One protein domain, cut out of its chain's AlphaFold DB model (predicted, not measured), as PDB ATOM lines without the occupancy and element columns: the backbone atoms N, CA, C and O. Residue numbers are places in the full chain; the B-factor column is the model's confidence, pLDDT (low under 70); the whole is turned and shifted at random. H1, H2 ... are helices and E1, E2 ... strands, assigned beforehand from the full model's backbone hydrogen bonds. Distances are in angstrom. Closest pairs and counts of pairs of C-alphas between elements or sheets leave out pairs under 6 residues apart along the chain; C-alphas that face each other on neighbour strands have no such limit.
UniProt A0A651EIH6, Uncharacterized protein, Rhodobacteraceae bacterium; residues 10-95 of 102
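AT A GLANCE: This is residues 10 to 95 of the 102 residues of an uncharacterized protein of Rhodobacteraceae bacterium (UniProt A0A651EIH6). A long, narrow ribbon of three antiparallel strands has the short helix H2 packed on one face, while the long helix H1 stands free of the sheet. E2 and E3 make the long hairpin of the ribbon, and the shorter E1 runs beside residues 63 to 69 of E2; the turn at residues 76 to 81 sticks out at one end. The printed part has 86 residues, with two named helices and three named strands in the order H1, H2, E1, E2, E3; the class is mixed, helices and strands, and the sheet order is E1, E2, E3. The whole is loose, with a radius of gyration of the C-alphas of 16.5 A and spans of 51 by 34 by 27 A.

IN THESE COORDINATES: H1 takes residues 10 to 30 and is 30.2 A long from first to last C-alpha; it begins at C-alpha 10 at (333.692, 350.196, 149.174). H2 takes residues 40 to 47 and is 10.8 A long. E1, residues 52 to 58, is 19.9 A long and begins at C-alpha 52 at (319.492, 329.268, 147.167). E2, residues 63 to 75, is 39.4 A long. E3, residues 82 to 94, is 39.6 A long and ends at C-alpha 94 at (301.847, 338.316, 136.894).

HOW THE PARTS SIT: The three strands form a meander, each strand the antiparallel neighbour of the one before. E1 and E2 form a hairpin, with 172 degrees between their directions; N 54 and O 67 are 2.9 A apart, within hydrogen-bond range. E2 and E3 form a hairpin, with 176 degrees between their directions; N 70 and O 87 are within hydrogen-bond range at 2.8 A, as are N 83 and O 74 at 2.8 A. E1 and E3 are the edge strands, and E2 is the inner strand. H2 is on the sheet at a height over the sheet of 8.8 A and lies over E3. The closest C-alphas of H2 and E3 are those of Leu 46 and Ala 88, 5.8 A apart. On the local plane H2 stands at 61 degrees to E3 and only just runs across the strands. H1 is not on the sheet, with 0 pairs of C-alphas within 10 A, and it is apart from H2. In H1 and H2 every O i to N i+4 pair is within hydrogen-bond range.

THE WHOLE: The two C-alphas farthest apart are those of Ala 60 and Gly 79, at 53.1 A. Residues 10 to 41, of which 10 to 30 belong to H1, stand free, as do residues 76 to 81; the body without them spans 46 by 20 by 15 A. The printed part has no cut and no long link. The mean pLDDT of the printed part is 77.9, and the model's confidence is low, under 70, at residues 28 to 38.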
ATOM      1  N   VAL A  10     334.518 350.340 147.972       75.94
ATOM      2  CA  VAL A  10     333.692 350.196 149.174       75.94
ATOM      3  C   VAL A  10     332.462 351.104 149.127       75.94
ATOM      4  O   VAL A  10     331.354 350.630 149.361       75.94
ATOM      5  N   ALA A  11     332.615 352.379 148.760       75.25
ATOM      6  CA  ALA A  11     331.495 353.314 148.658       75.25
ATOM      7  C   ALA A  11     330.496 352.885 147.572       75.25
ATOM      8  O   ALA A  11     329.290 352.930 147.792       75.25
ATOM      9  N   TYR A  12     330.981 352.367 146.440       78.06
ATOM     10  CA  TYR A  12     330.109 351.809 145.404       78.06
ATOM     11  C   TYR A  12     329.312 350.590 145.901       78.06
ATOM     12  O   TYR A  12     328.123 350.447 145.612       78.06
ATOM     13  N   THR A  13     329.949 349.735 146.704       78.38
ATOM     14  CA  THR A  13     329.294 348.573 147.321       78.38
ATOM     15  C   THR A  13     328.232 349.007 148.332       78.38
ATOM     16  O   THR A  13     327.115 348.494 148.302       78.38
ATOM     17  N   LEU A  14     328.534 350.002 149.169       78.69
ATOM     18  CA  LEU A  14     327.582 350.565 150.128       78.69
ATOM     19  C   LEU A  14     326.369 351.192 149.436       78.69
ATOM     20  O   LEU A  14     325.245 350.974 149.879       78.69
ATOM     21  N   VAL A  15     326.567 351.892 148.316       87.50
ATOM     22  CA  VAL A  15     325.462 352.446 147.519       87.50
ATOM     23  C   VAL A  15     324.565 351.339 146.968       87.50
ATOM     24  O   VAL A  15     323.345 351.454 147.049       87.50
ATOM     25  N   LYS A  16     325.130 350.236 146.458       76.00
ATOM     26  CA  LYS A  16     324.335 349.090 145.982       76.00
ATOM     27  C   LYS A  16     323.518 348.444 147.095       76.00
ATOM     28  O   LYS A  16     322.340 348.158 146.894       76.00
ATOM     29  N   ILE A  17     324.137 348.229 148.254       83.44
ATOM     30  CA  ILE A  17     323.466 347.647 149.421       83.44
ATOM     31  C   ILE A  17     322.354 348.583 149.904       83.44
ATOM     32  O   ILE A  17     321.227 348.138 150.105       83.44
ATOM     33  N   GLY A  18     322.638 349.884 150.011       81.12
ATOM     34  CA  GLY A  18     321.655 350.900 150.388       81.12
ATOM     35  C   GLY A  18     320.484 350.980 149.408       81.12
ATOM     36  O   GLY A  18     319.333 351.026 149.833       81.12
ATOM     37  N   ALA A  19     320.751 350.913 148.102       85.62
ATOM     38  CA  ALA A  19     319.713 350.895 147.075       85.62
ATOM     39  C   ALA A  19     318.835 349.634 147.154       85.62
ATOM     40  O   ALA A  19     317.614 349.733 147.051       85.62
ATOM     41  N   ALA A  20     319.430 348.459 147.384       75.88
ATOM     42  CA  ALA A  20     318.687 347.211 147.558       75.88
ATOM     43  C   ALA A  20     317.812 347.237 148.823       75.88
ATOM     44  O   ALA A  20     316.638 346.869 148.769       75.88
ATOM     45  N   ALA A  21     318.352 347.738 149.938       78.06
ATOM     46  CA  ALA A  21     317.609 347.907 151.183       78.06
ATOM     47  C   ALA A  21     316.442 348.894 151.018       78.06
ATOM     48  O   ALA A  21     315.324 348.600 151.437       78.06
ATOM     49  N   ALA A  22     316.670 350.028 150.348       82.06
ATOM     50  CA  ALA A  22     315.631 351.014 150.068       82.06
ATOM     51  C   ALA A  22     314.527 350.453 149.158       82.06
ATOM     52  O   ALA A  22     313.345 350.678 149.417       82.06
ATOM     53  N   ALA A  23     314.889 349.684 148.128       80.94
ATOM     54  CA  ALA A  23     313.921 349.022 147.258       80.94
ATOM     55  C   ALA A  23     313.075 347.995 148.031       80.94
ATOM     56  O   ALA A  23     311.851 347.992 147.903       80.94
ATOM     57  N   GLY A  24     313.706 347.179 148.883       72.19
ATOM     58  CA  GLY A  24     313.007 346.245 149.766       72.19
ATOM     59  C   GLY A  24     312.055 346.957 150.730       72.19
ATOM     60  O   GLY A  24     310.891 346.582 150.839       72.19
ATOM     61  N   ALA A  25     312.511 348.043 151.362       70.56
ATOM     62  CA  ALA A  25     311.698 348.842 152.275       70.56
ATOM     63  C   ALA A  25     310.512 349.516 151.568       70.56
ATOM     64  O   ALA A  25     309.405 349.518 152.100       70.56
ATOM     65  N   ALA A  26     310.706 350.043 150.357       79.00
ATOM     66  CA  ALA A  26     309.634 350.650 149.572       79.00
ATOM     67  C   ALA A  26     308.574 349.619 149.149       79.00
ATOM     68  O   ALA A  26     307.379 349.915 149.167       79.00
ATOM     69  N   LEU A  27     308.994 348.401 148.797       73.81
ATOM     70  CA  LEU A  27     308.081 347.298 148.489       73.81
ATOM     71  C   LEU A  27     307.314 346.837 149.733       73.81
ATOM     72  O   LEU A  27     306.098 346.678 149.667       73.81
ATOM     73  N   ALA A  28     307.994 346.703 150.874       68.12
ATOM     74  CA  ALA A  28     307.364 346.360 152.145       68.12
ATOM     75  C   ALA A  28     306.364 347.439 152.595       68.12
ATOM     76  O   ALA A  28     305.244 347.125 152.989       68.12
ATOM     77  N   ALA A  29     306.723 348.719 152.473       68.81
ATOM     78  CA  ALA A  29     305.852 349.841 152.818       68.81
ATOM     79  C   ALA A  29     304.582 349.885 151.956       68.81
ATOM     80  O   ALA A  29     303.511 350.218 152.457       68.81
ATOM     81  N   ARG A  30     304.669 349.489 150.680       67.56
ATOM     82  CA  ARG A  30     303.509 349.403 149.778       67.56
ATOM     83  C   ARG A  30     302.516 348.295 150.144       67.56
ATOM     84  O   ARG A  30     301.367 348.374 149.726       67.56
ATOM     85  N   GLY A  31     302.936 347.289 150.913       58.06
ATOM     86  CA  GLY A  31     302.069 346.213 151.404       58.06
ATOM     87  C   GLY A  31     301.386 346.499 152.748       58.06
ATOM     88  O   GLY A  31     300.527 345.727 153.161       58.06
ATOM     89  N   ARG A  32     301.740 347.592 153.441       54.34
ATOM     90  CA  ARG A  32     301.360 347.859 154.845       54.34
ATOM     91  C   ARG A  32     300.101 348.718 155.017       54.34
ATOM     92  O   ARG A  32     300.080 349.655 155.811       54.34
ATOM     93  N   HIS A  33     299.021 348.393 154.311       47.69
ATOM     94  CA  HIS A  33     297.704 348.974 154.604       47.69
ATOM     95  C   HIS A  33     296.916 348.064 155.565       47.69
ATOM     96  O   HIS A  33     296.080 347.277 155.133       47.69
ATOM     97  N   GLY A  34     297.187 348.171 156.871       55.06
ATOM     98  CA  GLY A  34     296.372 347.562 157.935       55.06
ATOM     99  C   GLY A  34     297.172 347.124 159.172       55.06
ATOM    100  O   GLY A  34     298.382 346.937 159.064       55.06
ATOM    101  N   PRO A  35     296.523 346.968 160.348       54.16
ATOM    102  CA  PRO A  35     297.161 346.421 161.545       54.16
ATOM    103  C   PRO A  35     297.755 345.047 161.221       54.16
ATOM    104  O   PRO A  35     297.065 344.183 160.678       54.16
ATOM    105  N   GLU A  36     299.049 344.889 161.495       57.62
ATOM    106  CA  GLU A  36     299.897 343.781 161.052       57.62
ATOM    107  C   GLU A  36     299.424 342.454 161.669       57.62
ATOM    108  O   GLU A  36     299.885 342.015 162.720       57.62
ATOM    109  N   ARG A  37     298.450 341.801 161.022       57.78
ATOM    110  CA  ARG A  37     298.235 340.361 161.180       57.78
ATOM    111  C   ARG A  37     299.425 339.685 160.522       57.78
ATOM    112  O   ARG A  37     299.444 339.528 159.305       57.78
ATOM    113  N   ILE A  38     300.406 339.309 161.335       63.62
ATOM    114  CA  ILE A  38     301.457 338.385 160.916       63.62
ATOM    115  C   ILE A  38     300.748 337.089 160.523       63.62
ATOM    116  O   ILE A  38     300.162 336.399 161.363       63.62
ATOM    117  N   ASP A  39     300.712 336.807 159.225       75.19
ATOM    118  CA  ASP A  39     300.167 335.559 158.722       75.19
ATOM    119  C   ASP A  39     301.181 334.453 159.016       75.19
ATOM    120  O   ASP A  39     302.193 334.311 158.332       75.19
ATOM    121  N   VAL A  40     300.897 333.661 160.048       77.56
ATOM    122  CA  VAL A  40     301.734 332.536 160.484       77.56
ATOM    123  C   VAL A  40     301.975 331.538 159.341       77.56
ATOM    124  O   VAL A  40     303.004 330.866 159.317       77.56
ATOM    125  N   GLN A  41     301.065 331.434 158.363       80.62
ATOM    126  CA  GLN A  41     301.292 330.598 157.180       80.62
ATOM    127  C   GLN A  41     302.396 331.167 156.286       80.62
ATOM    128  O   GLN A  41     303.182 330.399 155.734       80.62
ATOM    129  N   SER A  42     302.471 332.493 156.162       76.38
ATOM    130  CA  SER A  42     303.513 333.170 155.390       76.38
ATOM    131  C   SER A  42     304.887 333.048 156.056       76.38
ATOM    132  O   SER A  42     305.857 332.742 155.366       76.38
ATOM    133  N   GLU A  43     304.952 333.149 157.387       77.06
ATOM    134  CA  GLU A  43     306.179 332.939 158.171       77.06
ATOM    135  C   GLU A  43     306.699 331.503 157.981       77.06
ATOM    136  O   GLU A  43     307.822 331.271 157.534       77.06
ATOM    137  N   ASN A  44     305.812 330.522 158.179       84.19
ATOM    138  CA  ASN A  44     306.131 329.103 158.017       84.19
ATOM    139  C   ASN A  44     306.516 328.731 156.578       84.19
ATOM    140  O   ASN A  44     307.195 327.726 156.357       84.19
ATOM    141  N   ALA A  45     306.041 329.482 155.581       82.81
ATOM    142  CA  ALA A  45     306.420 329.260 154.192       82.81
ATOM    143  C   ALA A  45     307.887 329.642 153.945       82.81
ATOM    144  O   ALA A  45     308.573 328.923 153.219       82.81
ATOM    145  N   LEU A  46     308.382 330.712 154.579       82.75
ATOM    146  CA  LEU A  46     309.779 331.143 154.472       82.75
ATOM    147  C   LEU A  46     310.738 330.138 155.120       82.75
ATOM    148  O   LEU A  46     311.769 329.810 154.532       82.75
ATOM    149  N   ASP A  47     310.360 329.569 156.265       84.25
ATOM    150  CA  ASP A  47     311.176 328.573 156.977       84.25
ATOM    151  C   ASP A  47     311.378 327.276 156.184       84.25
ATOM    152  O   ASP A  47     312.396 326.588 156.332       84.25
ATOM    153  N   ARG A  48     310.419 326.943 155.314       85.75
ATOM    154  CA  ARG A  48     310.442 325.744 154.463       85.75
ATOM    155  C   ARG A  48     311.209 325.935 153.158       85.75
ATOM    156  O   ARG A  48     311.412 324.950 152.447       85.75
ATOM    157  N   LEU A  49     311.627 327.158 152.825       85.50
ATOM    158  CA  LEU A  49     312.366 327.407 151.592       85.50
ATOM    159  C   LEU A  49     313.720 326.684 151.610       85.50
ATOM    160  O   LEU A  49     314.458 326.796 152.597       85.50
ATOM    161  N   PRO A  50     314.090 325.974 150.531       80.31
ATOM    162  CA  PRO A  50     315.438 325.447 150.392       80.31
ATOM    163  C   PRO A  50     316.446 326.602 150.237       80.31
ATOM    164  O   PRO A  50     316.095 327.660 149.712       80.31
ATOM    165  N   PRO A  51     317.706 326.429 150.674       82.31
ATOM    166  CA  PRO A  51     318.746 327.430 150.461       82.31
ATOM    167  C   PRO A  51     318.998 327.644 148.962       82.31
ATOM    168  O   PRO A  51     319.069 326.681 148.198       82.31
ATOM    169  N   GLY A  52     319.195 328.899 148.551       81.81
ATOM    170  CA  GLY A  52     319.492 329.268 147.167       81.81
ATOM    171  C   GLY A  52     318.507 330.274 146.573       81.81
ATOM    172  O   GLY A  52     317.837 331.015 147.289       81.81
ATOM    173  N   VAL A  53     318.477 330.327 145.242       84.00
ATOM    174  CA  VAL A  53     317.572 331.171 144.453       84.00
ATOM    175  C   VAL A  53     316.920 330.286 143.396       84.00
ATOM    176  O   VAL A  53     317.641 329.675 142.608       84.00
ATOM    177  N   ASP A  54     315.589 330.238 143.365       81.31
ATOM    178  CA  ASP A  54     314.818 329.599 142.292       81.31
ATOM    179  C   ASP A  54     313.935 330.637 141.592       81.31
ATOM    180  O   ASP A  54     313.351 331.520 142.223       81.31
ATOM    181  N   VAL A  55     313.854 330.548 140.266       85.69
ATOM    182  CA  VAL A  55     313.025 331.437 139.447       85.69
ATOM    183  C   VAL A  55     312.285 330.600 138.425       85.69
ATOM    184  O   VAL A  55     312.880 330.036 137.504       85.69
ATOM    185  N   ARG A  56     310.960 330.572 138.541       83.19
ATOM    186  CA  ARG A  56     310.088 329.829 137.641       83.19
ATOM    187  C   ARG A  56     309.273 330.782 136.782       83.19
ATOM    188  O   ARG A  56     308.430 331.528 137.273       83.19
ATOM    189  N   LEU A  57     309.510 330.723 135.473       85.44
ATOM    190  CA  LEU A  57     308.745 331.459 134.470       85.44
ATOM    191  C   LEU A  57     307.764 330.518 133.771       85.44
ATOM    192  O   LEU A  57     308.171 329.621 133.032       85.44
ATOM    193  N   ASP A  58     306.477 330.790 133.927       84.12
ATOM    194  CA  ASP A  58     305.426 330.183 133.127       84.12
ATOM    195  C   ASP A  58     305.051 331.127 131.974       84.12
ATOM    196  O   ASP A  58     304.419 332.178 132.132       84.12
ATOM    197  N   ARG A  59     305.493 330.748 130.770       77.56
ATOM    198  CA  ARG A  59     305.273 331.534 129.550       77.56
ATOM    199  C   ARG A  59     303.826 331.482 129.060       77.56
ATOM    200  O   ARG A  59     303.417 332.411 128.371       77.56
ATOM    201  N   ALA A  60     303.056 330.446 129.400       79.44
ATOM    202  CA  ALA A  60     301.686 330.297 128.912       79.44
ATOM    203  C   ALA A  60     300.727 331.297 129.575       79.44
ATOM    204  O   ALA A  60     299.776 331.760 128.949       79.44
ATOM    205  N   ASN A  61     300.988 331.670 130.830       79.38
ATOM    206  CA  ASN A  61     300.146 332.589 131.602       79.38
ATOM    207  C   ASN A  61     300.848 333.902 132.006       79.38
ATOM    208  O   ASN A  61     300.217 334.745 132.658       79.38
ATOM    209  N   GLY A  62     302.115 334.087 131.614       79.62
ATOM    210  CA  GLY A  62     302.914 335.275 131.924       79.62
ATOM    211  C   GLY A  62     303.246 335.409 133.412       79.62
ATOM    212  O   GLY A  62     303.386 336.527 133.914       79.62
ATOM    213  N   ARG A  63     303.298 334.291 134.142       81.38
ATOM    214  CA  ARG A  63     303.564 334.266 135.581       81.38
ATOM    215  C   ARG A  63     305.044 334.019 135.849       81.38
ATOM    216  O   ARG A  63     305.658 333.153 135.235       81.38
ATOM    217  N   VAL A  64     305.591 334.774 136.793       84.62
ATOM    218  CA  VAL A  64     306.930 334.581 137.345       84.62
ATOM    219  C   VAL A  64     306.777 334.347 138.839       84.62
ATOM    220  O   VAL A  64     306.228 335.199 139.537       84.62
ATOM    221  N   ASP A  65     307.239 333.197 139.306       84.19
ATOM    222  CA  ASP A  65     307.393 332.894 140.725       84.19
ATOM    223  C   ASP A  65     308.896 332.894 141.054       84.19
ATOM    224  O   ASP A  65     309.705 332.395 140.267       84.19
ATOM    225  N   THR A  66     309.271 333.491 142.182       84.94
ATOM    226  CA  THR A  66     310.666 333.691 142.588       84.94
ATOM    227  C   THR A  66     310.813 333.359 144.066       84.94
ATOM    228  O   THR A  66     310.137 333.978 144.884       84.94
ATOM    229  N   ASP A  67     311.750 332.485 144.406       85.44
ATOM    230  CA  ASP A  67     312.040 332.089 145.781       85.44
ATOM    231  C   ASP A  67     313.520 332.342 146.092       85.44
ATOM    232  O   ASP A  67     314.402 332.057 145.277       85.44
ATOM    233  N   VAL A  68     313.817 332.900 147.267       86.06
ATOM    234  CA  VAL A  68     315.190 333.174 147.707       86.06
ATOM    235  C   VAL A  68     315.371 332.859 149.187       86.06
ATOM    236  O   VAL A  68     314.595 333.315 150.020       86.06
ATOM    237  N   ARG A  69     316.436 332.125 149.526       87.88
ATOM    238  CA  ARG A  69     316.911 331.941 150.902       87.88
ATOM    239  C   ARG A  69     318.432 331.982 150.958       87.88
ATOM    240  O   ARG A  69     319.118 331.181 150.322       87.88
ATOM    241  N   VAL A  70     318.965 332.912 151.742       82.06
ATOM    242  CA  VAL A  70     320.403 333.136 151.912       82.06
ATOM    243  C   VAL A  70     320.715 333.275 153.396       82.06
ATOM    244  O   VAL A  70     320.207 334.176 154.054       82.06
ATOM    245  N   ALA A  71     321.607 332.426 153.901       84.44
ATOM    246  CA  ALA A  71     322.172 332.534 155.242       84.44
ATOM    247  C   ALA A  71     323.684 332.739 155.132       84.44
ATOM    248  O   ALA A  71     324.370 332.006 154.412       84.44
ATOM    249  N   ARG A  72     324.223 333.754 155.812       81.69
ATOM    250  CA  ARG A  72     325.657 334.047 155.776       81.69
ATOM    251  C   ARG A  72     326.156 334.544 157.122       81.69
ATOM    252  O   ARG A  72     325.537 335.389 157.758       81.69
ATOM    253  N   ALA A  73     327.322 334.047 157.521       84.25
ATOM    254  CA  ALA A  73     328.074 334.554 158.659       84.25
ATOM    255  C   ALA A  73     329.319 335.291 158.157       84.25
ATOM    256  O   ALA A  73     330.055 334.779 157.313       84.25
ATOM    257  N   VAL A  74     329.551 336.499 158.665       81.12
ATOM    258  CA  VAL A  74     330.722 337.321 158.344       81.12
ATOM    259  C   VAL A  74     331.438 337.665 159.643       81.12
ATOM    260  O   VAL A  74     330.814 338.138 160.588       81.12
ATOM    261  N   ARG A  75     332.750 337.422 159.698       84.44
ATOM    262  CA  ARG A  75     333.617 337.787 160.828       84.44
ATOM    263  C   ARG A  75     334.575 338.898 160.426       84.44
ATOM    264  O   ARG A  75     335.149 338.850 159.339       84.44
ATOM    265  N   PHE A  76     334.786 339.860 161.319       78.06
ATOM    266  CA  PHE A  76     335.771 340.918 161.127       78.06
ATOM    267  C   PHE A  76     337.137 340.479 161.674       78.06
ATOM    268  O   PHE A  76     337.478 340.742 162.822       78.06
ATOM    269  N   GLY A  77     337.920 339.795 160.837       74.69
ATOM    270  CA  GLY A  77     339.295 339.379 161.141       74.69
ATOM    271  C   GLY A  77     339.429 338.053 161.912       74.69
ATOM    272  O   GLY A  77     338.425 337.440 162.293       74.69
ATOM    273  N   PRO A  78     340.670 337.573 162.131       70.88
ATOM    274  CA  PRO A  78     340.940 336.344 162.874       70.88
ATOM    275  C   PRO A  78     340.641 336.563 164.367       70.88
ATOM    276  O   PRO A  78     341.470 337.077 165.108       70.88
ATOM    277  N   GLY A  79     339.424 336.219 164.799       79.75
ATOM    278  CA  GLY A  79     338.991 336.301 166.205       79.75
ATOM    279  C   GLY A  79     338.171 337.539 166.589       79.75
ATOM    280  O   GLY A  79     337.802 337.671 167.751       79.75
ATOM    281  N   GLY A  80     337.856 338.429 165.643       75.81
ATOM    282  CA  GLY A  80     337.015 339.600 165.904       75.81
ATOM    283  C   GLY A  80     335.506 339.307 165.891       75.81
ATOM    284  O   GLY A  80     335.082 338.192 165.557       75.81
ATOM    285  N   PRO A  81     334.675 340.306 166.245       80.00
ATOM    286  CA  PRO A  81     333.223 340.168 166.268       80.00
ATOM    287  C   PRO A  81     332.686 339.779 164.887       80.00
ATOM    288  O   PRO A  81     333.215 340.176 163.845       80.00
ATOM    289  N   GLY A  82     331.628 338.971 164.878       82.69
ATOM    290  CA  GLY A  82     330.977 338.515 163.659       82.69
ATOM    291  C   GLY A  82     329.479 338.740 163.702       82.69
ATOM    292  O   GLY A  82     328.877 338.765 164.770       82.69
ATOM    293  N   PHE A  83     328.892 338.876 162.520       77.25
ATOM    294  CA  PHE A  83     327.459 339.016 162.323       77.25
ATOM    295  C   PHE A  83     326.978 337.874 161.439       77.25
ATOM    296  O   PHE A  83     327.560 337.599 160.384       77.25
ATOM    297  N   ALA A  84     325.923 337.203 161.883       80.31
ATOM    298  CA  ALA A  84     325.169 336.274 161.062       80.31
ATOM    299  C   ALA A  84     323.892 336.971 160.604       80.31
ATOM    300  O   ALA A  84     323.231 337.643 161.396       80.31
ATOM    301  N   PHE A  85     323.568 336.826 159.327       78.50
ATOM    302  CA  PHE A  85     322.303 337.280 158.778       78.50
ATOM    303  C   PHE A  85     321.676 336.168 157.946       78.50
ATOM    304  O   PHE A  85     322.362 335.452 157.211       78.50
ATOM    305  N   GLU A  86     320.361 336.047 158.067       83.06
ATOM    306  CA  GLU A  86     319.529 335.182 157.243       83.06
ATOM    307  C   GLU A  86     318.452 336.036 156.583       83.06
ATOM    308  O   GLU A  86     317.884 336.937 157.200       83.06
ATOM    309  N   ILE A  87     318.234 335.796 155.294       81.25
ATOM    310  CA  ILE A  87     317.255 336.497 154.473       81.25
ATOM    311  C   ILE A  87     316.502 335.442 153.670       81.25
ATOM    312  O   ILE A  87     317.115 334.686 152.915       81.25
ATOM    313  N   ALA A  88     315.180 335.422 153.805       83.88
ATOM    314  CA  ALA A  88     314.283 334.580 153.027       83.88
ATOM    315  C   ALA A  88     313.177 335.436 152.394       83.88
ATOM    316  O   ALA A  88     312.740 336.426 152.981       83.88
ATOM    317  N   GLY A  89     312.735 335.078 151.190       84.88
ATOM    318  CA  GLY A  89     311.692 335.807 150.478       84.88
ATOM    319  C   GLY A  89     311.031 334.986 149.376       84.88
ATOM    320  O   GLY A  89     311.688 334.213 148.684       84.88
ATOM    321  N   ILE A  90     309.726 335.201 149.207       84.00
ATOM    322  CA  ILE A  90     308.894 334.617 148.146       84.00
ATOM    323  C   ILE A  90     308.258 335.767 147.370       84.00
ATOM    324  O   ILE A  90     307.700 336.696 147.956       84.00
ATOM    325  N   GLY A  91     308.330 335.708 146.046       81.69
ATOM    326  CA  GLY A  91     307.787 336.702 145.134       81.69
ATOM    327  C   GLY A  91     306.905 336.066 144.068       81.69
ATOM    328  O   GLY A  91     307.237 335.033 143.495       81.69
ATOM    329  N   ARG A  92     305.781 336.718 143.758       77.06
ATOM    330  CA  ARG A  92     304.922 336.359 142.625       77.06
ATOM    331  C   ARG A  92     304.622 337.590 141.792       77.06
ATOM    332  O   ARG A  92     304.061 338.563 142.291       77.06
ATOM    333  N   LEU A  93     304.919 337.513 140.503       76.88
ATOM    334  CA  LEU A  93     304.614 338.552 139.532       76.88
ATOM    335  C   LEU A  93     303.760 337.972 138.405       76.88
ATOM    336  O   LEU A  93     304.071 336.927 137.835       76.88
ATOM    337  N   ARG A  94     302.674 338.665 138.052       77.06
ATOM    338  CA  ARG A  94     301.847 338.316 136.894       77.06
ATOM    339  C   ARG A  94     301.915 339.437 135.875       77.06
ATOM    340  O   ARG A  94     301.391 340.523 136.107       77.06
ATOM    341  N   LEU A  95     302.534 339.157 134.739       75.50
ATOM    342  CA  LEU A  95     302.636 340.094 133.633       75.50
ATOM    343  C   LEU A  95     301.535 339.785 132.620       75.50
ATOM    344  O   LEU A  95     301.444 338.685 132.083       75.50
TER     345      LEU A  95